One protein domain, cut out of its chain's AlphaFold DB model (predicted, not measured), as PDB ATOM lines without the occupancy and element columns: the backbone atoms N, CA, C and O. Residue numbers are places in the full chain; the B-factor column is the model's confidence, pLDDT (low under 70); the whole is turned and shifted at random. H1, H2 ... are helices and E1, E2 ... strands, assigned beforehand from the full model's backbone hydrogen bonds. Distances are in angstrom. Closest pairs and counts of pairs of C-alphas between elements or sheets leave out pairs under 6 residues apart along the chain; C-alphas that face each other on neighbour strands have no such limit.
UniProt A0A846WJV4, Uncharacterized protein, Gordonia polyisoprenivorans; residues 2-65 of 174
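What this domain is: This is residues 2 to 65 of the 174 residues of an uncharacterized protein of Gordonia polyisoprenivorans (UniProt A0A846WJV4). Three helices, their centres at the corners of a triangle, and a small hairpin of two strands, E1 and E2, make a rod, in which H2 packs on H3 and on residues 9 to 13 of H1, while H1 and H3 stay apart. The hairpin E1 E2 makes one end of the rod, next to H1, and H3, the longest helix, runs away from it toward the other end. The printed part has 64 residues, with three named helices and two named strands in the order H1, H2, E1, E2, H3; the class is mostly helix, and the sheet, of order E1 - E2, is antiparallel. By the radius of gyration of the C-alphas, 11.6 A, the whole is compact, and the C-alphas span 39 by 18 by 18 A.

Where its parts are: Find C-alpha 3 at (3.019, 28.249, 47.746); there H1 begins, residues 3 to 15, 18.3 A from first to last C-alpha. Go on past residues 16 to 24 to C-alpha 25 at (4.572, 6.491, 49.389), where H2 begins, residues 25 to 33, 11.8 A long. Two residues later comes E1, residues 36 to 38, and after another two comes E2, residues 41 to 43. H3, residues 48 to 63, runs 22.1 A and ends at C-alpha 63, at (-7.449, 6.046, 58.616).

How they stand to each other: Start at H1 and look at its residues 9 to 13, with which alone it touches H2. The closest C-alphas are those of Gly 9 and Leu 32, 6.1 A apart. These two helices run opposite ways at a steep tilt of 56 degrees. Look next at Ala 8 and Leu 36, where H1 and E1 have their closest C-alphas, 6.1 A apart. E1 and E2 form a hairpin, antiparallel, with 136 degrees between their directions. Across it, N 38 and O 41 are 2.9 A apart and N 43 and O 36 are 2.8 A apart, both within hydrogen-bond range. H2 and H3 touch with 23 pairs of C-alphas within 8 A, the closest being those of Ala 25 and Ala 52, 4.8 A apart. They run opposite ways at a steep tilt of 46 degrees. H1 and H3 are apart, and so are E1 and H3. In H1, H2 and H3 every O i to N i+4 pair is within hydrogen-bond range.

The domain as a whole: Look for the two C-alphas farthest apart at Asp 40, in the link of the hairpin, and at Val 65, the last printed residue; they are 40.1 A apart. The printed part has no cut. The links H2 to E1, E1 to E2 and E2 to H3 are tight, and the link H1 to H2, with 9 residues, is short. In the B-factor column of this predicted model the mean pLDDT of the printed part is 95.3, and no printed residue is under 70.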
ATOM      1  N   PRO A   2       7.721  27.528  46.640       82.81
ATOM      2  CA  PRO A   2       6.646  28.505  46.482       82.81
ATOM      3  C   PRO A   2       5.286  27.880  46.818       82.81
ATOM      4  O   PRO A   2       5.091  26.686  46.573       82.81
ATOM      5  N   PHE A   3       4.372  28.679  47.371       86.44
ATOM      6  CA  PHE A   3       3.019  28.249  47.746       86.44
ATOM      7  C   PHE A   3       2.281  27.593  46.569       86.44
ATOM      8  O   PHE A   3       1.773  26.483  46.703       86.44
ATOM      9  N   GLU A   4       2.336  28.222  45.397       92.25
ATOM     10  CA  GLU A   4       1.666  27.770  44.172       92.25
ATOM     11  C   GLU A   4       2.104  26.367  43.729       92.25
ATOM     12  O   GLU A   4       1.279  25.554  43.331       92.25
ATOM     13  N   VAL A   5       3.391  26.032  43.872       93.06
ATOM     14  CA  VAL A   5       3.895  24.686  43.541       93.06
ATOM     15  C   VAL A   5       3.400  23.649  44.553       93.06
ATOM     16  O   VAL A   5       3.154  22.496  44.202       93.06
ATOM     17  N   GLY A   6       3.251  24.048  45.819       92.50
ATOM     18  CA  GLY A   6       2.618  23.215  46.842       92.50
ATOM     19  C   GLY A   6       1.158  22.919  46.504       92.50
ATOM     20  O   GLY A   6       0.747  21.763  46.577       92.50
ATOM     21  N   LEU A   7       0.417  23.944  46.076       94.38
ATOM     22  CA  LEU A   7      -0.986  23.834  45.682       94.38
ATOM     23  C   LEU A   7      -1.169  22.974  44.424       94.38
ATOM     24  O   LEU A   7      -2.011  22.081  44.413       94.38
ATOM     25  N   ALA A   8      -0.326  23.160  43.405       96.19
ATOM     26  CA  ALA A   8      -0.318  22.304  42.219       96.19
ATOM     27  C   ALA A   8      -0.043  20.832  42.574       96.19
ATOM     28  O   ALA A   8      -0.694  19.934  42.047       96.19
ATOM     29  N   GLY A   9       0.877  20.577  43.512       96.44
ATOM     30  CA  GLY A   9       1.130  19.227  44.023       96.44
ATOM     31  C   GLY A   9      -0.073  18.632  44.760       96.44
ATOM     32  O   GLY A   9      -0.384  17.462  44.561       96.44
ATOM     33  N   PHE A  10      -0.775  19.428  45.574       95.69
ATOM     34  CA  PHE A  10      -2.023  19.007  46.219       95.69
ATOM     35  C   PHE A  10      -3.086  18.615  45.186       95.69
ATOM     36  O   PHE A  10      -3.649  17.528  45.291       95.69
ATOM     37  N   HIS A  11      -3.322  19.460  44.179       96.44
ATOM     38  CA  HIS A  11      -4.291  19.173  43.121       96.44
ATOM     39  C   HIS A  11      -3.930  17.903  42.354       96.44
ATOM     40  O   HIS A  11      -4.773  17.026  42.243       96.44
ATOM     41  N   ALA A  12      -2.671  17.733  41.945       97.19
ATOM     42  CA  ALA A  12      -2.244  16.528  41.237       97.19
ATOM     43  C   ALA A  12      -2.515  15.238  42.037       97.19
ATOM     44  O   ALA A  12      -3.020  14.264  41.487       97.19
ATOM     45  N   VAL A  13      -2.218  15.228  43.342       97.56
ATOM     46  CA  VAL A  13      -2.461  14.055  44.204       97.56
ATOM     47  C   VAL A  13      -3.957  13.824  44.441       97.56
ATOM     48  O   VAL A  13      -4.405  12.678  44.440       97.56
ATOM     49  N   ARG A  14      -4.736  14.897  44.623       96.88
ATOM     50  CA  ARG A  14      -6.196  14.831  44.765       96.88
ATOM     51  C   ARG A  14      -6.859  14.286  43.503       96.88
ATOM     52  O   ARG A  14      -7.685  13.388  43.602       96.88
ATOM     53  N   ASP A  15      -6.497  14.825  42.346       96.69
ATOM     54  CA  ASP A  15      -7.112  14.503  41.058       96.69
ATOM     55  C   ASP A  15      -6.729  13.083  40.600       96.69
ATOM     56  O   ASP A  15      -7.488  12.433  39.891       96.69
ATOM     57  N   ALA A  16      -5.603  12.555  41.093       96.44
ATOM     58  CA  ALA A  16      -5.238  11.142  40.990       96.44
ATOM     59  C   ALA A  16      -6.004  10.218  41.967       96.44
ATOM     60  O   ALA A  16      -5.742   9.019  42.003       96.44
ATOM     61  N   GLY A  17      -6.911  10.752  42.794       96.62
ATOM     62  CA  GLY A  17      -7.727   9.981  43.740       96.62
ATOM     63  C   GLY A  17      -6.991   9.495  44.994       96.62
ATOM     64  O   GLY A  17      -7.562   8.758  45.793       96.62
ATOM     65  N   LEU A  18      -5.743   9.916  45.217       97.00
ATOM     66  CA  LEU A  18      -4.893   9.349  46.270       97.00
ATOM     67  C   LEU A  18      -5.180   9.908  47.674       97.00
ATOM     68  O   LEU A  18      -4.651   9.393  48.652       97.00
ATOM     69  N   LEU A  19      -5.995  10.959  47.808       94.62
ATOM     70  CA  LEU A  19      -6.312  11.552  49.119       94.62
ATOM     71  C   LEU A  19      -7.454  10.847  49.867       94.62
ATOM     72  O   LEU A  19      -7.622  11.097  51.056       94.62
ATOM     73  N   ALA A  20      -8.235  10.000  49.193       89.12
ATOM     74  CA  ALA A  20      -9.419   9.353  49.767       89.12
ATOM     75  C   ALA A  20      -9.135   7.984  50.417       89.12
ATOM     76  O   ALA A  20     -10.060   7.322  50.878       89.12
ATOM     77  N   GLY A  21      -7.876   7.543  50.447       91.56
ATOM     78  CA  GLY A  21      -7.487   6.243  50.992       91.56
ATOM     79  C   GLY A  21      -6.097   6.267  51.618       91.56
ATOM     80  O   GLY A  21      -5.613   7.308  52.062       91.56
ATOM     81  N   THR A  22      -5.443   5.109  51.629       95.69
ATOM     82  CA  THR A  22      -4.110   4.898  52.210       95.69
ATOM     83  C   THR A  22      -3.084   4.577  51.119       95.69
ATOM     84  O   THR A  22      -2.577   3.457  51.046       95.69
ATOM     85  N   PRO A  23      -2.766   5.539  50.228       97.69
ATOM     86  CA  PRO A  23      -1.834   5.284  49.141       97.69
ATOM     87  C   PRO A  23      -0.443   4.973  49.691       97.69
ATOM     88  O   PRO A  23      -0.003   5.513  50.712       97.69
ATOM     89  N   SER A  24       0.307   4.158  48.964       97.94
ATOM     90  CA  SER A  24       1.722   3.962  49.234       97.94
ATOM     91  C   SER A  24       2.512   5.250  48.974       97.94
ATOM     92  O   SER A  24       2.190   6.081  48.117       97.94
ATOM     93  N   ALA A  25       3.644   5.396  49.665       98.00
ATOM     94  CA  ALA A  25       4.572   6.491  49.389       98.00
ATOM     95  C   ALA A  25       5.122   6.450  47.946       98.00
ATOM     96  O   ALA A  25       5.569   7.474  47.438       98.00
ATOM     97  N   ALA A  26       5.107   5.290  47.281       98.19
ATOM     98  CA  ALA A  26       5.539   5.167  45.893       98.19
ATOM     99  C   ALA A  26       4.523   5.794  44.926       98.19
ATOM    100  O   ALA A  26       4.923   6.569  44.059       98.19
ATOM    101  N   GLU A  27       3.226   5.539  45.123       98.06
ATOM    102  CA  GLU A  27       2.145   6.115  44.308       98.06
ATOM    103  C   GLU A  27       2.125   7.641  44.410       98.06
ATOM    104  O   GLU A  27       2.168   8.343  43.399       98.06
ATOM    105  N   VAL A  28       2.182   8.176  45.635       98.31
ATOM    106  CA  VAL A  28       2.234   9.632  45.842       98.31
ATOM    107  C   VAL A  28       3.516  10.227  45.248       98.31
ATOM    108  O   VAL A  28       3.488  11.306  44.653       98.31
ATOM    109  N   ALA A  29       4.659   9.542  45.378       98.38
ATOM    110  CA  ALA A  29       5.917  10.026  44.814       98.38
ATOM    111  C   ALA A  29       5.887  10.050  43.284       98.38
ATOM    112  O   ALA A  29       6.461  10.973  42.707       98.38
ATOM    113  N   ALA A  30       5.236   9.077  42.640       98.12
ATOM    114  CA  ALA A  30       5.078   9.042  41.191       98.12
ATOM    115  C   ALA A  30       4.309  10.276  40.701       98.12
ATOM    116  O   ALA A  30       4.808  10.994  39.834       98.12
ATOM    117  N   VAL A  31       3.179  10.595  41.342       97.94
ATOM    118  CA  VAL A  31       2.384  11.790  41.019       97.94
ATOM    119  C   VAL A  31       3.179  13.076  41.250       97.94
ATOM    120  O   VAL A  31       3.267  13.916  40.362       97.94
ATOM    121  N   LEU A  32       3.832  13.225  42.408       97.69
ATOM    122  CA  LEU A  32       4.616  14.431  42.709       97.69
ATOM    123  C   LEU A  32       5.882  14.573  41.847       97.69
ATOM    124  O   LEU A  32       6.444  15.664  41.770       97.69
ATOM    125  N   SER A  33       6.373  13.489  41.243       97.56
ATOM    126  CA  SER A  33       7.539  13.529  40.351       97.56
ATOM    127  C   SER A  33       7.172  13.896  38.912       97.56
ATOM    128  O   SER A  33       8.058  14.305  38.159       97.56
ATOM    129  N   ALA A  34       5.897  13.767  38.535       96.31
ATOM    130  CA  ALA A  34       5.404  14.200  37.236       96.31
ATOM    131  C   ALA A  34       5.457  15.740  37.103       96.31
ATOM    132  O   ALA A  34       5.461  16.452  38.114       96.31
ATOM    133  N   PRO A  35       5.515  16.285  35.872       95.69
ATOM    134  CA  PRO A  35       5.407  17.724  35.651       95.69
ATOM    135  C   PRO A  35       4.109  18.288  36.245       95.69
ATOM    136  O   PRO A  35       3.018  17.821  35.928       95.69
ATOM    137  N   LEU A  36       4.234  19.313  37.092       95.88
ATOM    138  CA  LEU A  36       3.101  20.029  37.680       95.88
ATOM    139  C   LEU A  36       2.872  21.339  36.931       95.88
ATOM    140  O   LEU A  36       3.835  21.989  36.526       95.88
ATOM    141  N   HIS A  37       1.615  21.753  36.799       93.00
ATOM    142  CA  HIS A  37       1.245  23.002  36.135       93.00
ATOM    143  C   HIS A  37       0.971  24.105  37.166       93.00
ATOM    144  O   HIS A  37       0.214  23.903  38.113       93.00
ATOM    145  N   VAL A  38       1.603  25.268  36.985       92.69
ATOM    146  CA  VAL A  38       1.372  26.498  37.758       92.69
ATOM    147  C   VAL A  38       1.161  27.632  36.757       92.69
ATOM    148  O   VAL A  38       2.123  28.122  36.161       92.69
ATOM    149  N   GLY A  39      -0.103  28.007  36.529       89.56
ATOM    150  CA  GLY A  39      -0.477  28.830  35.374       89.56
ATOM    151  C   GLY A  39      -0.045  28.150  34.070       89.56
ATOM    152  O   GLY A  39      -0.191  26.938  33.930       89.56
ATOM    153  N   ASP A  40       0.587  28.904  33.171       91.25
ATOM    154  CA  ASP A  40       1.092  28.391  31.884       91.25
ATOM    155  C   ASP A  40       2.447  27.670  31.988       91.25
ATOM    156  O   ASP A  40       3.042  27.266  30.989       91.25
ATOM    157  N   ARG A  41       2.997  27.535  33.201       93.69
ATOM    158  CA  ARG A  41       4.337  26.982  33.417       93.69
ATOM    159  C   ARG A  41       4.276  25.555  33.932       93.69
ATOM    160  O   ARG A  41       3.562  25.257  34.887       93.69
ATOM    161  N   GLN A  42       5.158  24.714  33.400       94.56
ATOM    162  CA  GLN A  42       5.486  23.432  34.012       94.56
ATOM    163  C   GLN A  42       6.636  23.572  35.009       94.56
ATOM    164  O   GLN A  42       7.660  24.207  34.743       94.56
ATOM    165  N   VAL A  43       6.471  22.958  36.175       94.94
ATOM    166  CA  VAL A  43       7.441  22.972  37.271       94.94
ATOM    167  C   VAL A  43       7.643  21.570  37.831       94.94
ATOM    168  O   VAL A  43       6.752  20.723  37.806       94.94
ATOM    169  N   ARG A  44       8.839  21.325  38.374       94.50
ATOM    170  CA  ARG A  44       9.156  20.084  39.088       94.50
ATOM    171  C   ARG A  44       8.972  20.273  40.585       94.50
ATOM    172  O   ARG A  44       9.430  21.266  41.157       94.50
ATOM    173  N   TYR A  45       8.370  19.284  41.237       95.62
ATOM    174  CA  TYR A  45       8.314  19.257  42.689       95.62
ATOM    175  C   TYR A  45       9.698  18.921  43.261       95.62
ATOM    176  O   TYR A  45      10.347  17.967  42.839       95.62
ATOM    177  N   ARG A  46      10.187  19.706  44.227       93.75
ATOM    178  CA  ARG A  46      11.587  19.604  44.687       93.75
ATOM    179  C   ARG A  46      11.867  18.386  45.573       93.75
ATOM    180  O   ARG A  46      12.980  17.877  45.567       93.75
ATOM    181  N   PHE A  47      10.878  17.937  46.347       94.31
ATOM    182  CA  PHE A  47      11.051  16.871  47.346       94.31
ATOM    183  C   PHE A  47       9.943  15.807  47.273       94.31
ATOM    184  O   PHE A  47       9.270  15.563  48.279       94.31
ATOM    185  N   PRO A  48       9.719  15.176  46.105       96.69
ATOM    186  CA  PRO A  48       8.569  14.301  45.891       96.69
ATOM    187  C   PRO A  48       8.610  13.089  46.823       96.69
ATOM    188  O   PRO A  48       7.644  12.825  47.524       96.69
ATOM    189  N   ARG A  49       9.765  12.419  46.944       97.44
ATOM    190  CA  ARG A  49       9.930  11.226  47.796       97.44
ATOM    191  C   ARG A  49       9.701  11.513  49.280       97.44
ATOM    192  O   ARG A  49       9.011  10.761  49.959       97.44
ATOM    193  N   GLN A  50      10.280  12.600  49.794       96.44
ATOM    194  CA  GLN A  50      10.125  12.965  51.203       96.44
ATOM    195  C   GLN A  50       8.673  13.345  51.511       96.44
ATOM    196  O   GLN A  50       8.112  12.862  52.491       96.44
ATOM    197  N   ARG A  51       8.046  14.168  50.658       95.81
ATOM    198  CA  ARG A  51       6.643  14.561  50.844       95.81
ATOM    199  C   ARG A  51       5.683  13.397  50.686       95.81
ATOM    200  O   ARG A  51       4.746  13.317  51.465       95.81
ATOM    201  N   ALA A  52       5.956  12.476  49.772       97.62
ATOM    202  CA  ALA A  52       5.166  11.269  49.614       97.62
ATOM    203  C   ALA A  52       5.202  10.375  50.856       97.62
ATOM    204  O   ALA A  52       4.156   9.921  51.304       97.62
ATOM    205  N   ARG A  53       6.378  10.190  51.473       97.81
ATOM    206  CA  ARG A  53       6.496   9.457  52.746       97.81
ATOM    207  C   ARG A  53       5.691  10.108  53.869       97.81
ATOM    208  O   ARG A  53       5.046   9.400  54.631       97.81
ATOM    209  N   TYR A  54       5.740  11.435  53.978       97.12
ATOM    210  CA  TYR A  54       4.970  12.164  54.987       97.12
ATOM    211  C   TYR A  54       3.466  12.076  54.727       97.12
ATOM    212  O   TYR A  54       2.720  11.756  55.643       97.12
ATOM    213  N   LEU A  55       3.022  12.289  53.487       96.81
ATOM    214  CA  LEU A  55       1.601  12.257  53.149       96.81
ATOM    215  C   LEU A  55       1.001  10.856  53.310       96.81
ATOM    216  O   LEU A  55       0.003  10.715  54.004       96.81
ATOM    217  N   ALA A  56       1.632   9.826  52.741       97.56
ATOM    218  CA  ALA A  56       1.172   8.443  52.873       97.56
ATOM    219  C   ALA A  56       1.124   8.000  54.343       97.56
ATOM    220  O   ALA A  56       0.129   7.444  54.800       97.56
ATOM    221  N   GLY A  57       2.173   8.313  55.114       97.12
ATOM    222  CA  GLY A  57       2.208   8.005  56.541       97.12
ATOM    223  C   GLY A  57       1.129   8.745  57.336       97.12
ATOM    224  O   GLY A  57       0.512   8.148  58.211       97.12
ATOM    225  N   ALA A  58       0.868  10.017  57.025       96.31
ATOM    226  CA  ALA A  58      -0.188  10.787  57.677       96.31
ATOM    227  C   ALA A  58      -1.588  10.239  57.348       96.31
ATOM    228  O   ALA A  58      -2.382  10.054  58.264       96.31
ATOM    229  N   LEU A  59      -1.867   9.924  56.076       95.69
ATOM    230  CA  LEU A  59      -3.145   9.342  55.645       95.69
ATOM    231  C   LEU A  59      -3.404   7.975  56.292       95.69
ATOM    232  O   LEU A  59      -4.511   7.736  56.761       95.69
ATOM    233  N   SER A  60      -2.376   7.125  56.410       95.69
ATOM    234  CA  SER A  60      -2.474   5.857  57.154       95.69
ATOM    235  C   SER A  60      -2.924   6.086  58.596       95.69
ATOM    236  O   SER A  60      -3.911   5.506  59.032       95.69
ATOM    237  N   ARG A  61      -2.271   6.998  59.327       95.00
ATOM    238  CA  ARG A  61      -2.631   7.287  60.725       95.00
ATOM    239  C   ARG A  61      -4.015   7.916  60.876       95.00
ATOM    240  O   ARG A  61      -4.688   7.646  61.861       95.00
ATOM    241  N   ILE A  62      -4.435   8.744  59.918       93.88
ATOM    242  CA  ILE A  62      -5.798   9.296  59.884       93.88
ATOM    243  C   ILE A  62      -6.823   8.169  59.697       93.88
ATOM    244  O   ILE A  62      -7.860   8.192  60.343       93.88
ATOM    245  N   SER A  63      -6.533   7.171  58.857       94.12
ATOM    246  CA  SER A  63      -7.449   6.046  58.616       94.12
ATOM    247  C   SER A  63      -7.576   5.067  59.792       94.12
ATOM    248  O   SER A  63      -8.503   4.267  59.816       94.12
ATOM    249  N   GLU A  64      -6.650   5.121  60.752       94.00
ATOM    250  CA  GLU A  64      -6.621   4.255  61.941       94.00
ATOM    251  C   GLU A  64      -7.489   4.782  63.096       94.00
ATOM    252  O   GLU A  64      -7.642   4.089  64.101       94.00
ATOM    253  N   VAL A  65      -8.022   6.005  62.997       93.69
ATOM    254  CA  VAL A  65      -8.829   6.626  64.057       93.69
ATOM    255  C   VAL A  65     -10.277   6.809  63.617       93.69
ATOM    256  O   VAL A  65     -10.540   7.281  62.515       93.69
TER     257      VAL A  65